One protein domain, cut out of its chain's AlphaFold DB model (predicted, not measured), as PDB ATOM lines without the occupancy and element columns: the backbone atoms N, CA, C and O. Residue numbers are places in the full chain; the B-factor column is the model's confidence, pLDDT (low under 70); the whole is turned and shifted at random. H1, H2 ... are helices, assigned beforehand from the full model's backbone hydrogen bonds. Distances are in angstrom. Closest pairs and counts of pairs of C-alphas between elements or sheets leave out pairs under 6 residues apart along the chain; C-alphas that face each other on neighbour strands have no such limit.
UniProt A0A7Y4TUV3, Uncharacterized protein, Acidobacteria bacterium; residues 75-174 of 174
ATOM      1  N   GLN A  75     -22.146-116.215 -40.918       96.69
ATOM      2  CA  GLN A  75     -21.383-115.486 -39.902       96.69
ATOM      3  C   GLN A  75     -20.461-114.439 -40.529       96.69
ATOM      4  O   GLN A  75     -20.466-113.289 -40.099       96.69
ATOM      5  N   GLU A  76     -19.721-114.803 -41.581       95.94
ATOM      6  CA  GLU A  76     -18.853-113.864 -42.298       95.94
ATOM      7  C   GLU A  76     -19.656-112.672 -42.841       95.94
ATOM      8  O   GLU A  76     -19.215-111.522 -42.774       95.94
ATOM      9  N   HIS A  77     -20.851-112.942 -43.363       94.81
ATOM     10  CA  HIS A  77     -21.750-111.914 -43.871       94.81
ATOM     11  C   HIS A  77     -22.260-110.970 -42.773       94.81
ATOM     12  O   HIS A  77     -22.171-109.748 -42.906       94.81
ATOM     13  N   GLU A  78     -22.734-111.522 -41.657       96.25
ATOM     14  CA  GLU A  78     -23.186-110.748 -40.495       96.25
ATOM     15  C   GLU A  78     -22.060-109.892 -39.894       96.25
ATOM     16  O   GLU A  78     -22.284-108.745 -39.497       96.25
ATOM     17  N   ASP A  79     -20.835-110.415 -39.857       96.94
ATOM     18  CA  ASP A  79     -19.669-109.674 -39.382       96.94
ATOM     19  C   ASP A  79     -19.305-108.516 -40.323       96.94
ATOM     20  O   ASP A  79     -18.990-107.424 -39.844       96.94
ATOM     21  N   LYS A  80     -19.407-108.694 -41.649       96.75
ATOM     22  CA  LYS A  80     -19.212-107.601 -42.620       96.75
ATOM     23  C   LYS A  80     -20.242-106.488 -42.443       96.75
ATOM     24  O   LYS A  80     -19.870-105.316 -42.456       96.75
ATOM     25  N   LEU A  81     -21.514-106.839 -42.238       97.38
ATOM     26  CA  LEU A  81     -22.578-105.874 -41.944       97.38
ATOM     27  C   LEU A  81     -22.289-105.091 -40.660       97.38
ATOM     28  O   LEU A  81     -22.384-103.865 -40.646       97.38
ATOM     29  N   ARG A  82     -21.869-105.783 -39.594       97.75
ATOM     30  CA  ARG A  82     -21.500-105.141 -38.325       97.75
ATOM     31  C   ARG A  82     -20.325-104.179 -38.498       97.75
ATOM     32  O   ARG A  82     -20.394-103.045 -38.036       97.75
ATOM     33  N   GLN A  83     -19.275-104.601 -39.200       97.81
ATOM     34  CA  GLN A  83     -18.105-103.762 -39.469       97.81
ATOM     35  C   GLN A  83     -18.446-102.542 -40.331       97.81
ATOM     36  O   GLN A  83     -17.890-101.464 -40.110       97.81
ATOM     37  N   LEU A  84     -19.342-102.696 -41.312       98.31
ATOM     38  CA  LEU A  84     -19.853-101.575 -42.100       98.31
ATOM     39  C   LEU A  84     -20.577-100.575 -41.196       98.31
ATOM     40  O   LEU A  84     -20.300 -99.380 -41.280       98.31
ATOM     41  N   GLU A  85     -21.456-101.058 -40.319       98.12
ATOM     42  CA  GLU A  85     -22.215-100.212 -39.399       98.12
ATOM     43  C   GLU A  85     -21.304 -99.451 -38.434       98.12
ATOM     44  O   GLU A  85     -21.399 -98.232 -38.310       98.12
ATOM     45  N   GLU A  86     -20.375-100.149 -37.784       98.06
ATOM     46  CA  GLU A  86     -19.403 -99.540 -36.872       98.06
ATOM     47  C   GLU A  86     -18.588 -98.449 -37.578       98.06
ATOM     48  O   GLU A  86     -18.411 -97.346 -37.049       98.06
ATOM     49  N   PHE A  87     -18.137 -98.727 -38.804       98.25
ATOM     50  CA  PHE A  87     -17.400 -97.759 -39.606       98.25
ATOM     51  C   PHE A  87     -18.273 -96.565 -40.008       98.25
ATOM     52  O   PHE A  87     -17.818 -95.424 -39.941       98.25
ATOM     53  N   ARG A  88     -19.539 -96.799 -40.369       98.25
ATOM     54  CA  ARG A  88     -20.511 -95.749 -40.691       98.25
ATOM     55  C   ARG A  88     -20.746 -94.827 -39.500       98.25
ATOM     56  O   ARG A  88     -20.700 -93.611 -39.668       98.25
ATOM     57  N   GLN A  89     -20.919 -95.374 -38.299       98.00
ATOM     58  CA  GLN A  89     -21.085 -94.582 -37.077       98.00
ATOM     59  C   GLN A  89     -19.836 -93.752 -36.755       98.00
ATOM     60  O   GLN A  89     -19.938 -92.557 -36.465       98.00
ATOM     61  N   ALA A  90     -18.645 -94.346 -36.872       97.62
ATOM     62  CA  ALA A  90     -17.388 -93.621 -36.695       97.62
ATOM     63  C   ALA A  90     -17.226 -92.490 -37.729       97.62
ATOM     64  O   ALA A  90     -16.808 -91.380 -37.392       97.62
ATOM     65  N   TRP A  91     -17.611 -92.746 -38.980       97.81
ATOM     66  CA  TRP A  91     -17.584 -91.761 -40.053       97.81
ATOM     67  C   TRP A  91     -18.584 -90.618 -39.830       97.81
ATOM     68  O   TRP A  91     -18.220 -89.458 -40.002       97.81
ATOM     69  N   LEU A  92     -19.810 -90.902 -39.377       97.38
ATOM     70  CA  LEU A  92     -20.823 -89.879 -39.073       97.38
ATOM     71  C   LEU A  92     -20.356 -88.883 -37.998       97.38
ATOM     72  O   LEU A  92     -20.736 -87.704 -38.037       97.38
ATOM     73  N   ALA A  93     -19.514 -89.331 -37.062       97.00
ATOM     74  CA  ALA A  93     -18.912 -88.475 -36.044       97.00
ATOM     75  C   ALA A  93     -17.884 -87.489 -36.633       97.00
ATOM     76  O   ALA A  93     -17.841 -86.333 -36.210       97.00
ATOM     77  N   SER A  94     -17.103 -87.906 -37.635       96.50
ATOM     78  CA  SER A  94     -16.096 -87.064 -38.301       96.50
ATOM     79  C   SER A  94     -16.071 -87.284 -39.824       96.50
ATOM     80  O   SER A  94     -15.160 -87.938 -40.355       96.50
ATOM     81  N   PRO A  95     -17.072 -86.750 -40.552       97.19
ATOM     82  CA  PRO A  95     -17.188 -86.976 -41.980       97.19
ATOM     83  C   PRO A  95     -16.041 -86.330 -42.736       97.19
ATOM     84  O   PRO A  95     -15.680 -85.178 -42.506       97.19
ATOM     85  N   ASN A  96     -15.478 -87.085 -43.666       96.69
ATOM     86  CA  ASN A  96     -14.468 -86.599 -44.589       96.69
ATOM     87  C   ASN A  96     -14.530 -87.400 -45.891       96.69
ATOM     88  O   ASN A  96     -15.028 -88.532 -45.914       96.69
ATOM     89  N   ARG A  97     -14.003 -86.813 -46.969       96.69
ATOM     90  CA  ARG A  97     -14.013 -87.410 -48.307       96.69
ATOM     91  C   ARG A  97     -13.320 -88.770 -48.370       96.69
ATOM     92  O   ARG A  97     -13.866 -89.694 -48.965       96.69
ATOM     93  N   ALA A  98     -12.131 -88.902 -47.781       96.75
ATOM     94  CA  ALA A  98     -11.353 -90.140 -47.858       96.75
ATOM     95  C   ALA A  98     -12.107 -91.314 -47.216       96.75
ATOM     96  O   ALA A  98     -12.263 -92.370 -47.827       96.75
ATOM     97  N   ALA A  99     -12.658 -91.094 -46.025       96.94
ATOM     98  CA  ALA A  99     -13.439 -92.098 -45.321       96.94
ATOM     99  C   ALA A  99     -14.817 -92.342 -45.965       96.94
ATOM    100  O   ALA A  99     -15.328 -93.448 -45.860       96.94
ATOM    101  N   ALA A 100     -15.400 -91.375 -46.687       97.38
ATOM    102  CA  ALA A 100     -16.616 -91.613 -47.474       97.38
ATOM    103  C   ALA A 100     -16.363 -92.588 -48.641       97.38
ATOM    104  O   ALA A 100     -17.179 -93.469 -48.902       97.38
ATOM    105  N   ILE A 101     -15.211 -92.471 -49.315       97.56
ATOM    106  CA  ILE A 101     -14.789 -93.421 -50.357       97.56
ATOM    107  C   ILE A 101     -14.595 -94.816 -49.751       97.56
ATOM    108  O   ILE A 101     -15.092 -95.800 -50.294       97.56
ATOM    109  N   GLU A 102     -13.917 -94.903 -48.605       97.69
ATOM    110  CA  GLU A 102     -13.734 -96.175 -47.900       97.69
ATOM    111  C   GLU A 102     -15.072 -96.782 -47.453       97.69
ATOM    112  O   GLU A 102     -15.282 -97.984 -47.604       97.69
ATOM    113  N   LEU A 103     -15.999 -95.955 -46.965       98.12
ATOM    114  CA  LEU A 103     -17.335 -96.377 -46.558       98.12
ATOM    115  C   LEU A 103     -18.111 -96.979 -47.743       98.12
ATOM    116  O   LEU A 103     -18.669 -98.066 -47.615       98.12
ATOM    117  N   LEU A 104     -18.080 -96.334 -48.915       97.94
ATOM    118  CA  LEU A 104     -18.681 -96.870 -50.146       97.94
ATOM    119  C   LEU A 104     -18.019 -98.175 -50.595       97.94
ATOM    120  O   LEU A 104     -18.702 -99.111 -51.014       97.94
ATOM    121  N   HIS A 105     -16.692 -98.263 -50.490       97.31
ATOM    122  CA  HIS A 105     -15.969 -99.488 -50.811       97.31
ATOM    123  C   HIS A 105     -16.381-100.642 -49.890       97.31
ATOM    124  O   HIS A 105     -16.746-101.709 -50.384       97.31
ATOM    125  N   ARG A 106     -16.414-100.425 -48.571       97.56
ATOM    126  CA  ARG A 106     -16.875-101.424 -47.593       97.56
ATOM    127  C   ARG A 106     -18.323-101.835 -47.850       97.56
ATOM    128  O   ARG A 106     -18.618-103.026 -47.865       97.56
ATOM    129  N   ALA A 107     -19.206-100.883 -48.150       97.50
ATOM    130  CA  ALA A 107     -20.594-101.187 -48.496       97.50
ATOM    131  C   ALA A 107     -20.699-102.081 -49.743       97.50
ATOM    132  O   ALA A 107     -21.501-103.011 -49.775       97.50
ATOM    133  N   SER A 108     -19.840-101.871 -50.747       96.50
ATOM    134  CA  SER A 108     -19.790-102.748 -51.925       96.50
ATOM    135  C   SER A 108     -19.307-104.175 -51.608       96.50
ATOM    136  O   SER A 108     -19.724-105.125 -52.269       96.50
ATOM    137  N   GLN A 109     -18.478-104.353 -50.571       95.88
ATOM    138  CA  GLN A 109     -17.962-105.661 -50.140       95.88
ATOM    139  C   GLN A 109     -18.981-106.500 -49.360       95.88
ATOM    140  O   GLN A 109     -18.846-107.723 -49.331       95.88
ATOM    141  N   VAL A 110     -19.991-105.867 -48.753       95.94
ATOM    142  CA  VAL A 110     -21.138-106.565 -48.139       95.94
ATOM    143  C   VAL A 110     -21.983-107.265 -49.205       95.94
ATOM    144  O   VAL A 110     -22.631-108.264 -48.923       95.94
ATOM    145  N   GLN A 111     -21.932-106.783 -50.452       93.00
ATOM    146  CA  GLN A 111     -22.688-107.330 -51.577       93.00
ATOM    147  C   GLN A 111     -24.212-107.280 -51.373       93.00
ATOM    148  O   GLN A 111     -24.924-108.078 -51.967       93.00
ATOM    149  N   GLU A 112     -24.738-106.324 -50.608       94.25
ATOM    150  CA  GLU A 112     -26.180-106.082 -50.492       94.25
ATOM    151  C   GLU A 112     -26.543-104.715 -51.073       94.25
ATOM    152  O   GLU A 112     -26.049-103.679 -50.625       94.25
ATOM    153  N   GLY A 113     -27.430-104.705 -52.073       94.06
ATOM    154  CA  GLY A 113     -27.855-103.470 -52.735       94.06
ATOM    155  C   GLY A 113     -28.537-102.479 -51.789       94.06
ATOM    156  O   GLY A 113     -28.313-101.276 -51.914       94.06
ATOM    157  N   ASP A 114     -29.311-102.974 -50.822       94.12
ATOM    158  CA  ASP A 114     -30.031-102.131 -49.863       94.12
ATOM    159  C   ASP A 114     -29.071-101.492 -48.843       94.12
ATOM    160  O   ASP A 114     -29.130-100.281 -48.634       94.12
ATOM    161  N   ALA A 115     -28.109-102.252 -48.301       95.19
ATOM    162  CA  ALA A 115     -27.063-101.719 -47.418       95.19
ATOM    163  C   ALA A 115     -26.186-100.670 -48.126       95.19
ATOM    164  O   ALA A 115     -25.789 -99.652 -47.542       95.19
ATOM    165  N   TYR A 116     -25.903-100.884 -49.415       96.94
ATOM    166  CA  TYR A 116     -25.204 -99.904 -50.238       96.94
ATOM    167  C   TYR A 116     -26.029 -98.626 -50.432       96.94
ATOM    168  O   TYR A 116     -25.495 -97.522 -50.295       96.94
ATOM    169  N   LEU A 117     -27.327 -98.754 -50.722       96.50
ATOM    170  CA  LEU A 117     -28.217 -97.606 -50.886       96.50
ATOM    171  C   LEU A 117     -28.335 -96.793 -49.590       96.50
ATOM    172  O   LEU A 117     -28.168 -95.578 -49.632       96.50
ATOM    173  N   GLU A 118     -28.533 -97.447 -48.446       96.50
ATOM    174  CA  GLU A 118     -28.594 -96.787 -47.131       96.50
ATOM    175  C   GLU A 118     -27.297 -96.013 -46.828       96.50
ATOM    176  O   GLU A 118     -27.303 -94.889 -46.312       96.50
ATOM    177  N   THR A 119     -26.157 -96.586 -47.218       98.06
ATOM    178  CA  THR A 119     -24.856 -95.924 -47.111       98.06
ATOM    179  C   THR A 119     -24.781 -94.684 -48.009       98.06
ATOM    180  O   THR A 119     -24.322 -93.628 -47.567       98.06
ATOM    181  N   CYS A 120     -25.269 -94.771 -49.251       97.69
ATOM    182  CA  CYS A 120     -25.347 -93.624 -50.159       97.69
ATOM    183  C   CYS A 120     -26.239 -92.514 -49.592       97.69
ATOM    184  O   CYS A 120     -25.850 -91.348 -49.616       97.69
ATOM    185  N   GLU A 121     -27.409 -92.862 -49.056       97.38
ATOM    186  CA  GLU A 121     -28.347 -91.916 -48.445       97.38
ATOM    187  C   GLU A 121     -27.726 -91.199 -47.241       97.38
ATOM    188  O   GLU A 121     -27.837 -89.977 -47.126       97.38
ATOM    189  N   SER A 122     -26.988 -91.930 -46.401       97.81
ATOM    190  CA  SER A 122     -26.234 -91.357 -45.281       97.81
ATOM    191  C   SER A 122     -25.182 -90.350 -45.758       97.81
ATOM    192  O   SER A 122     -25.061 -89.259 -45.196       97.81
ATOM    193  N   ILE A 123     -24.444 -90.673 -46.826       98.12
ATOM    194  CA  ILE A 123     -23.442 -89.766 -47.402       98.12
ATOM    195  C   ILE A 123     -24.099 -88.521 -48.000       98.12
ATOM    196  O   ILE A 123     -23.636 -87.405 -47.756       98.12
ATOM    197  N   LEU A 124     -25.196 -88.695 -48.739       97.69
ATOM    198  CA  LEU A 124     -25.963 -87.601 -49.332       97.69
ATOM    199  C   LEU A 124     -26.520 -86.652 -48.267       97.69
ATOM    200  O   LEU A 124     -26.464 -85.440 -48.460       97.69
ATOM    201  N   ALA A 125     -27.028 -87.175 -47.149       97.56
ATOM    202  CA  ALA A 125     -27.523 -86.359 -46.042       97.56
ATOM    203  C   ALA A 125     -26.412 -85.468 -45.467       97.56
ATOM    204  O   ALA A 125     -26.545 -84.247 -45.427       97.56
ATOM    205  N   VAL A 126     -25.264 -86.058 -45.130       97.88
ATOM    206  CA  VAL A 126     -24.113 -85.320 -44.586       97.88
ATOM    207  C   VAL A 126     -23.541 -84.312 -45.591       97.88
ATOM    208  O   VAL A 126     -23.082 -83.234 -45.203       97.88
ATOM    209  N   TRP A 127     -23.563 -84.642 -46.884       97.75
ATOM    210  CA  TRP A 127     -23.152 -83.728 -47.946       97.75
ATOM    211  C   TRP A 127     -24.096 -82.525 -48.062       97.75
ATOM    212  O   TRP A 127     -23.623 -81.389 -48.092       97.75
ATOM    213  N   ARG A 128     -25.418 -82.754 -48.049       96.38
ATOM    214  CA  ARG A 128     -26.446 -81.695 -48.063       96.38
ATOM    215  C   ARG A 128     -26.344 -80.774 -46.844       96.38
ATOM    216  O   ARG A 128     -26.576 -79.577 -46.974       96.38
ATOM    217  N   ASP A 129     -25.917 -81.309 -45.703       96.81
ATOM    218  CA  ASP A 129     -25.637 -80.539 -44.485       96.81
ATOM    219  C   ASP A 129     -24.343 -79.698 -44.571       96.81
ATOM    220  O   ASP A 129     -23.980 -79.006 -43.619       96.81
ATOM    221  N   GLY A 130     -23.600 -79.764 -45.683       96.50
ATOM    222  CA  GLY A 130     -22.366 -79.006 -45.902       96.50
ATOM    223  C   GLY A 130     -21.156 -79.521 -45.114       96.50
ATOM    224  O   GLY A 130     -20.102 -78.884 -45.114       96.50
ATOM    225  N   ARG A 131     -21.268 -80.683 -44.456       97.25
ATOM    226  CA  ARG A 131     -20.185 -81.283 -43.650       97.25
ATOM    227  C   ARG A 131     -19.103 -81.964 -44.501       97.25
ATOM    228  O   ARG A 131     -18.064 -82.329 -43.967       97.25
ATOM    229  N   LEU A 132     -19.332 -82.100 -45.810       95.75
ATOM    230  CA  LEU A 132     -18.384 -82.606 -46.816       95.75
ATOM    231  C   LEU A 132     -18.077 -81.525 -47.865       95.75
ATOM    232  O   LEU A 132     -18.284 -81.718 -49.062       95.75
ATOM    233  N   ALA A 133     -17.627 -80.355 -47.411       91.50
ATOM    234  CA  ALA A 133     -17.405 -79.192 -48.275       91.50
ATOM    235  C   ALA A 133     -16.286 -79.382 -49.321       91.50
ATOM    236  O   ALA A 133     -16.223 -78.644 -50.300       91.50
ATOM    237  N   ASP A 134     -15.397 -80.357 -49.124       93.38
ATOM    238  CA  ASP A 134     -14.286 -80.689 -50.019       93.38
ATOM    239  C   ASP A 134     -14.678 -81.635 -51.169       93.38
ATOM    240  O   ASP A 134     -13.828 -81.996 -51.990       93.38
ATOM    241  N   LEU A 135     -15.951 -82.037 -51.243       95.62
ATOM    242  CA  LEU A 135     -16.466 -82.951 -52.253       95.62
ATOM    243  C   LEU A 135     -17.528 -82.261 -53.130       95.62
ATOM    244  O   LEU A 135     -18.656 -82.051 -52.675       95.62
ATOM    245  N   PRO A 136     -17.215 -81.909 -54.393       96.25
ATOM    246  CA  PRO A 136     -18.193 -81.289 -55.281       96.25
ATOM    247  C   PRO A 136     -19.287 -82.285 -55.695       96.25
ATOM    248  O   PRO A 136     -19.054 -83.493 -55.758       96.25
ATOM    249  N   ALA A 137     -20.478 -81.774 -56.023       97.44
ATOM    250  CA  ALA A 137     -21.660 -82.590 -56.324       97.44
ATOM    251  C   ALA A 137     -21.422 -83.602 -57.461       97.44
ATOM    252  O   ALA A 137     -21.789 -84.772 -57.349       97.44
ATOM    253  N   GLY A 138     -20.742 -83.172 -58.530       97.31
ATOM    254  CA  GLY A 138     -20.387 -84.035 -59.660       97.31
ATOM    255  C   GLY A 138     -19.457 -85.191 -59.277       97.31
ATOM    256  O   GLY A 138     -19.689 -86.324 -59.703       97.31
ATOM    257  N   ASP A 139     -18.454 -84.934 -58.429       97.19
ATOM    258  CA  ASP A 139     -17.548 -85.978 -57.933       97.19
ATOM    259  C   ASP A 139     -18.292 -86.953 -57.020       97.19
ATOM    260  O   ASP A 139     -18.073 -88.159 -57.111       97.19
ATOM    261  N   LEU A 140     -19.196 -86.456 -56.166       97.75
ATOM    262  CA  LEU A 140     -20.032 -87.317 -55.333       97.75
ATOM    263  C   LEU A 140     -20.908 -88.230 -56.199       97.75
ATOM    264  O   LEU A 140     -20.894 -89.441 -55.999       97.75
ATOM    265  N   ALA A 141     -21.601 -87.688 -57.204       97.88
ATOM    266  CA  ALA A 141     -22.416 -88.484 -58.125       97.88
ATOM    267  C   ALA A 141     -21.587 -89.585 -58.805       97.88
ATOM    268  O   ALA A 141     -21.993 -90.749 -58.842       97.88
ATOM    269  N   GLN A 142     -20.389 -89.235 -59.286       97.56
ATOM    270  CA  GLN A 142     -19.468 -90.186 -59.900       97.56
ATOM    271  C   GLN A 142     -19.002 -91.264 -58.910       97.56
ATOM    272  O   GLN A 142     -18.922 -92.436 -59.283       97.56
ATOM    273  N   LEU A 143     -18.694 -90.898 -57.662       97.06
ATOM    274  CA  LEU A 143     -18.266 -91.839 -56.625       97.06
ATOM    275  C   LEU A 143     -19.357 -92.858 -56.300       97.06
ATOM    276  O   LEU A 143     -19.062 -94.057 -56.288       97.06
ATOM    277  N   LEU A 144     -20.591 -92.394 -56.080       97.50
ATOM    278  CA  LEU A 144     -21.732 -93.251 -55.756       97.50
ATOM    279  C   LEU A 144     -22.023 -94.245 -56.890       97.50
ATOM    280  O   LEU A 144     -22.253 -95.425 -56.634       97.50
ATOM    281  N   GLU A 145     -21.964 -93.802 -58.149       96.69
ATOM    282  CA  GLU A 145     -22.171 -94.686 -59.300       96.69
ATOM    283  C   GLU A 145     -21.019 -95.673 -59.499       96.69
ATOM    284  O   GLU A 145     -21.251 -96.860 -59.717       96.69
ATOM    285  N   THR A 146     -19.771 -95.209 -59.413       96.81
ATOM    286  CA  THR A 146     -18.601 -96.057 -59.683       96.81
ATOM    287  C   THR A 146     -18.516 -97.210 -58.684       96.81
ATOM    288  O   THR A 146     -18.271 -98.346 -59.085       96.81
ATOM    289  N   HIS A 147     -18.777 -96.949 -57.399       96.50
ATOM    290  CA  HIS A 147     -18.751 -97.991 -56.370       96.50
ATOM    291  C   HIS A 147     -19.973 -98.918 -56.439       96.50
ATOM    292  O   HIS A 147     -19.860-100.091 -56.095       96.50
ATOM    293  N   PHE A 148     -21.106 -98.460 -56.978       96.38
ATOM    294  CA  PHE A 148     -22.272 -99.318 -57.185       96.38
ATOM    295  C   PHE A 148     -21.991-100.422 -58.206       96.38
ATOM    296  O   PHE A 148     -22.430-101.560 -58.045       96.38
ATOM    297  N   TRP A 149     -21.201-100.119 -59.239       95.44
ATOM    298  CA  TRP A 149     -20.789-101.113 -60.231       95.44
ATOM    299  C   TRP A 149     -19.838-102.185 -59.677       95.44
ATOM    300  O   TRP A 149     -19.640-103.199 -60.346       95.44
ATOM    301  N   LEU A 150     -19.295-102.010 -58.466       95.88
ATOM    302  CA  LEU A 150     -18.511-103.041 -57.777       95.88
ATOM    303  C   LEU A 150     -19.390-104.128 -57.143       95.88
ATOM    304  O   LEU A 150     -18.900-105.231 -56.909       95.88
ATOM    305  N   LEU A 151     -20.677-103.854 -56.899       95.06
ATOM    306  CA  LEU A 151     -21.612-104.874 -56.421       95.06
ATOM    307  C   LEU A 151     -21.771-105.988 -57.469       95.06
ATOM    308  O   LEU A 151     -21.800-105.678 -58.667       95.06
ATOM    309  N   PRO A 152     -21.952-107.259 -57.069       94.38
ATOM    310  CA  PRO A 152     -22.347-108.332 -57.981       94.38
ATOM    311  C   PRO A 152     -23.654-107.999 -58.711       94.38
ATOM    312  O   PRO A 152     -24.523-107.321 -58.162       94.38
ATOM    313  N   ALA A 153     -23.810-108.453 -59.957       94.12
ATOM    314  CA  ALA A 153     -24.953-108.080 -60.794       94.12
ATOM    315  C   ALA A 153     -26.292-108.553 -60.201       94.12
ATOM    316  O   ALA A 153     -27.285-107.835 -60.273       94.12
ATOM    317  N   GLU A 154     -26.287-109.724 -59.572       94.38
ATOM    318  CA  GLU A 154     -27.391-110.338 -58.837       94.38
ATOM    319  C   GLU A 154     -27.875-109.495 -57.647       94.38
ATOM    320  O   GLU A 154     -29.059-109.534 -57.316       94.38
ATOM    321  N   ASN A 155     -26.996-108.672 -57.066       94.31
ATOM    322  CA  ASN A 155     -27.289-107.875 -55.874       94.31
ATOM    323  C   ASN A 155     -27.572-106.401 -56.201       94.31
ATOM    324  O   ASN A 155     -27.936-105.615 -55.324       94.31
ATOM    325  N   ARG A 156     -27.468-106.011 -57.479       94.19
ATOM    326  CA  ARG A 156     -27.895-104.697 -57.981       94.19
ATOM    327  C   ARG A 156     -29.404-104.703 -58.194       94.19
ATOM    328  O   ARG A 156     -29.892-104.840 -59.317       94.19
ATOM    329  N   THR A 157     -30.157-104.554 -57.109       91.38
ATOM    330  CA  THR A 157     -31.621-104.552 -57.187       91.38
ATOM    331  C   THR A 157     -32.115-103.419 -58.108       91.38
ATOM    332  O   THR A 157     -31.504-102.339 -58.162       91.38
ATOM    333  N   PRO A 158     -33.220-103.614 -58.858       91.19
ATOM    334  CA  PRO A 158     -33.781-102.557 -59.702       91.19
ATOM    335  C   PRO A 158     -34.140-101.295 -58.909       91.19
ATOM    336  O   PRO A 158     -33.948-100.186 -59.404       91.19
ATOM    337  N   GLY A 159     -34.605-101.467 -57.666       92.69
ATOM    338  CA  GLY A 159     -34.921-100.375 -56.745       92.69
ATOM    339  C   GLY A 159     -33.692 -99.545 -56.379       92.69
ATOM    340  O   GLY A 159     -33.702 -98.332 -56.592       92.69
ATOM    341  N   ALA A 160     -32.612-100.189 -55.920       92.50
ATOM    342  CA  ALA A 160     -31.365 -99.499 -55.588       92.50
ATOM    343  C   ALA A 160     -30.765 -98.790 -56.810       92.50
ATOM    344  O   ALA A 160     -30.388 -97.622 -56.735       92.50
ATOM    345  N   SER A 161     -30.770 -99.458 -57.967       94.00
ATOM    346  CA  SER A 161     -30.286 -98.885 -59.229       94.00
ATOM    347  C   SER A 161     -31.065 -97.634 -59.644       94.00
ATOM    348  O   SER A 161     -30.480 -96.673 -60.140       94.00
ATOM    349  N   PHE A 162     -32.393 -97.646 -59.486       96.00
ATOM    350  CA  PHE A 162     -33.247 -96.509 -59.823       96.00
ATOM    351  C   PHE A 162     -32.989 -95.323 -58.888       96.00
ATOM    352  O   PHE A 162     -32.722 -94.222 -59.366       96.00
ATOM    353  N   ARG A 163     -33.000 -95.562 -57.571       96.56
ATOM    354  CA  ARG A 163     -32.767 -94.526 -56.552       96.56
ATOM    355  C   ARG A 163     -31.396 -93.882 -56.678       96.56
ATOM    356  O   ARG A 163     -31.279 -92.663 -56.612       96.56
ATOM    357  N   LEU A 164     -30.367 -94.686 -56.934       96.25
ATOM    358  CA  LEU A 164     -29.021 -94.183 -57.160       96.25
ATOM    359  C   LEU A 164     -28.951 -93.258 -58.382       96.25
ATOM    360  O   LEU A 164     -28.341 -92.196 -58.312       96.25
ATOM    361  N   LYS A 165     -29.588 -93.643 -59.496       96.25
ATOM    362  CA  LYS A 165     -29.633 -92.814 -60.711       96.25
ATOM    363  C   LYS A 165     -30.381 -91.505 -60.483       96.25
ATOM    364  O   LYS A 165     -29.947 -90.476 -60.991       96.25
ATOM    365  N   GLU A 166     -31.479 -91.544 -59.732       97.38
ATOM    366  CA  GLU A 166     -32.236 -90.355 -59.332       97.38
ATOM    367  C   GLU A 166     -31.353 -89.401 -58.513       97.38
ATOM    368  O   GLU A 166     -31.189 -88.242 -58.894       97.38
ATOM    369  N   ALA A 167     -30.683 -89.911 -57.476       95.81
ATOM    370  CA  ALA A 167     -29.770 -89.126 -56.649       95.81
ATOM    371  C   ALA A 167     -28.584 -88.553 -57.446       95.81
ATOM    372  O   ALA A 167     -28.221 -87.388 -57.290       95.81
ATOM    373  N   ALA A 168     -27.983 -89.344 -58.337       96.12
ATOM    374  CA  ALA A 168     -26.872 -88.892 -59.167       96.12
ATOM    375  C   ALA A 168     -27.305 -87.840 -60.204       96.12
ATOM    376  O   ALA A 168     -26.536 -86.930 -60.515       96.12
ATOM    377  N   ALA A 169     -28.523 -87.942 -60.744       96.75
ATOM    378  CA  ALA A 169     -29.085 -86.924 -61.627       96.75
ATOM    379  C   ALA A 169     -29.350 -85.610 -60.875       96.75
ATOM    380  O   ALA A 169     -28.992 -84.549 -61.382       96.75
ATOM    381  N   GLU A 170     -29.903 -85.687 -59.661       96.56
ATOM    382  CA  GLU A 170     -30.118 -84.528 -58.789       96.56
ATOM    383  C   GLU A 170     -28.796 -83.803 -58.506       96.56
ATOM    384  O   GLU A 170     -28.678 -82.612 -58.787       96.56
ATOM    385  N   LEU A 171     -27.764 -84.527 -58.061       96.38
ATOM    386  CA  LEU A 171     -26.441 -83.958 -57.786       96.38
ATOM    387  C   LEU A 171     -25.813 -83.260 -58.999       96.38
ATOM    388  O   LEU A 171     -25.146 -82.245 -58.844       96.38
ATOM    389  N   ARG A 172     -26.010 -83.792 -60.209       95.44
ATOM    390  CA  ARG A 172     -25.467 -83.204 -61.446       95.44
ATOM    391  C   ARG A 172     -26.240 -81.983 -61.937       95.44
ATOM    392  O   ARG A 172     -25.768 -81.307 -62.847       95.44
ATOM    393  N   SER A 173     -27.434 -81.747 -61.400       95.25
ATOM    394  CA  SER A 173     -28.261 -80.590 -61.748       95.25
ATOM    395  C   SER A 173     -27.978 -79.350 -60.892       95.25
ATOM    396  O   SER A 173     -28.487 -78.277 -61.218       95.25
ATOM    397  N   LEU A 174     -27.181 -79.505 -59.826       89.38
ATOM    398  CA  LEU A 174     -26.728 -78.446 -58.916       89.38
ATOM    399  C   LEU A 174     -25.486 -77.734 -59.463       89.38
ATOM    400  O   LEU A 174     -25.438 -76.491 -59.330       89.38
TER     401      LEU A 174
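AT A GLANCE: This is residues 75 to 174 of the 174 residues of an uncharacterized protein of Acidobacteria bacterium (UniProt A0A7Y4TUV3). Five helices run side by side in a flat up-and-down bundle: the pair H2 and H3 fills the middle, H1 lies along one edge, and the hairpin of H4 and H5 makes the opposite edge. Each helix runs against the one before it in the chain, and short turns join them at alternate ends. The printed part has 100 residues with five named helices, H1 to H5 in that order, and no named strand; the class is all helix. The whole is compact, with a radius of gyration of the C-alphas of 12.8 A, and the C-alphas span 41 by 30 by 16 A.

IN THESE COORDINATES: Find C-alpha 75 at (-21.383, -115.486, -39.902); there H1, residues 75 to 93 and the longest helix, begins, and it runs 27.4 A to C-alpha 93 at (-18.912, -88.475, -36.044). Next comes H2, residues 97 to 110, which covers 20.4 A. H3, residues 113 to 128, covers 22.3 A. Then look for H4, residues 137 to 148, 16.8 A long. H5, residues 158 to 172, is 21.1 A long and ends at C-alpha 172 at (-25.467, -83.204, -61.446).

HOW THE PARTS SIT: Begin with the hub, H2, which touches H1, H3 and H4. H1 and H2 form a hairpin, opposite ways at a shallow tilt of 18 degrees; their closest C-alphas, of Lys 80 and Val 110, are 5.9 A apart. H2 and H3 form a second hairpin at 14 degrees, closest at the C-alphas of Ala 107 and Tyr 116, 5.1 A apart. H4 touches H2 with residues 143 to 148 alone; the closest C-alphas, of Leu 104 and His 147, are 6.3 A apart. H4 and H5 form a third hairpin, where you find the C-alphas of Ala 141 and Ala 168 closest, 4.6 A apart. H5 touches H3 with residues 160 to 164 alone, and the closest C-alphas, of Leu 117 and Ala 160, are 6.0 A apart. H3 and H4 are close but not clearly touching, and so are H1 and H3. H1 is apart from H4 and H5, and H2 is apart from H5. In H1, H2, H3, H4 and H5 every O i to N i+4 pair is within hydrogen-bond range.

THE WHOLE: The two C-alphas farthest apart are those of Gln 75 and Leu 174, 42.0 A, the first and last of the printed part; Leu 174 is the chain's last residue. The printed part has no cut. The links H1 to H2 and H2 to H3 are tight, those from H3 to H4 and H4 to H5 are short, and there is no long link. The mean pLDDT of the printed part is 96.3, and no printed residue is under 70.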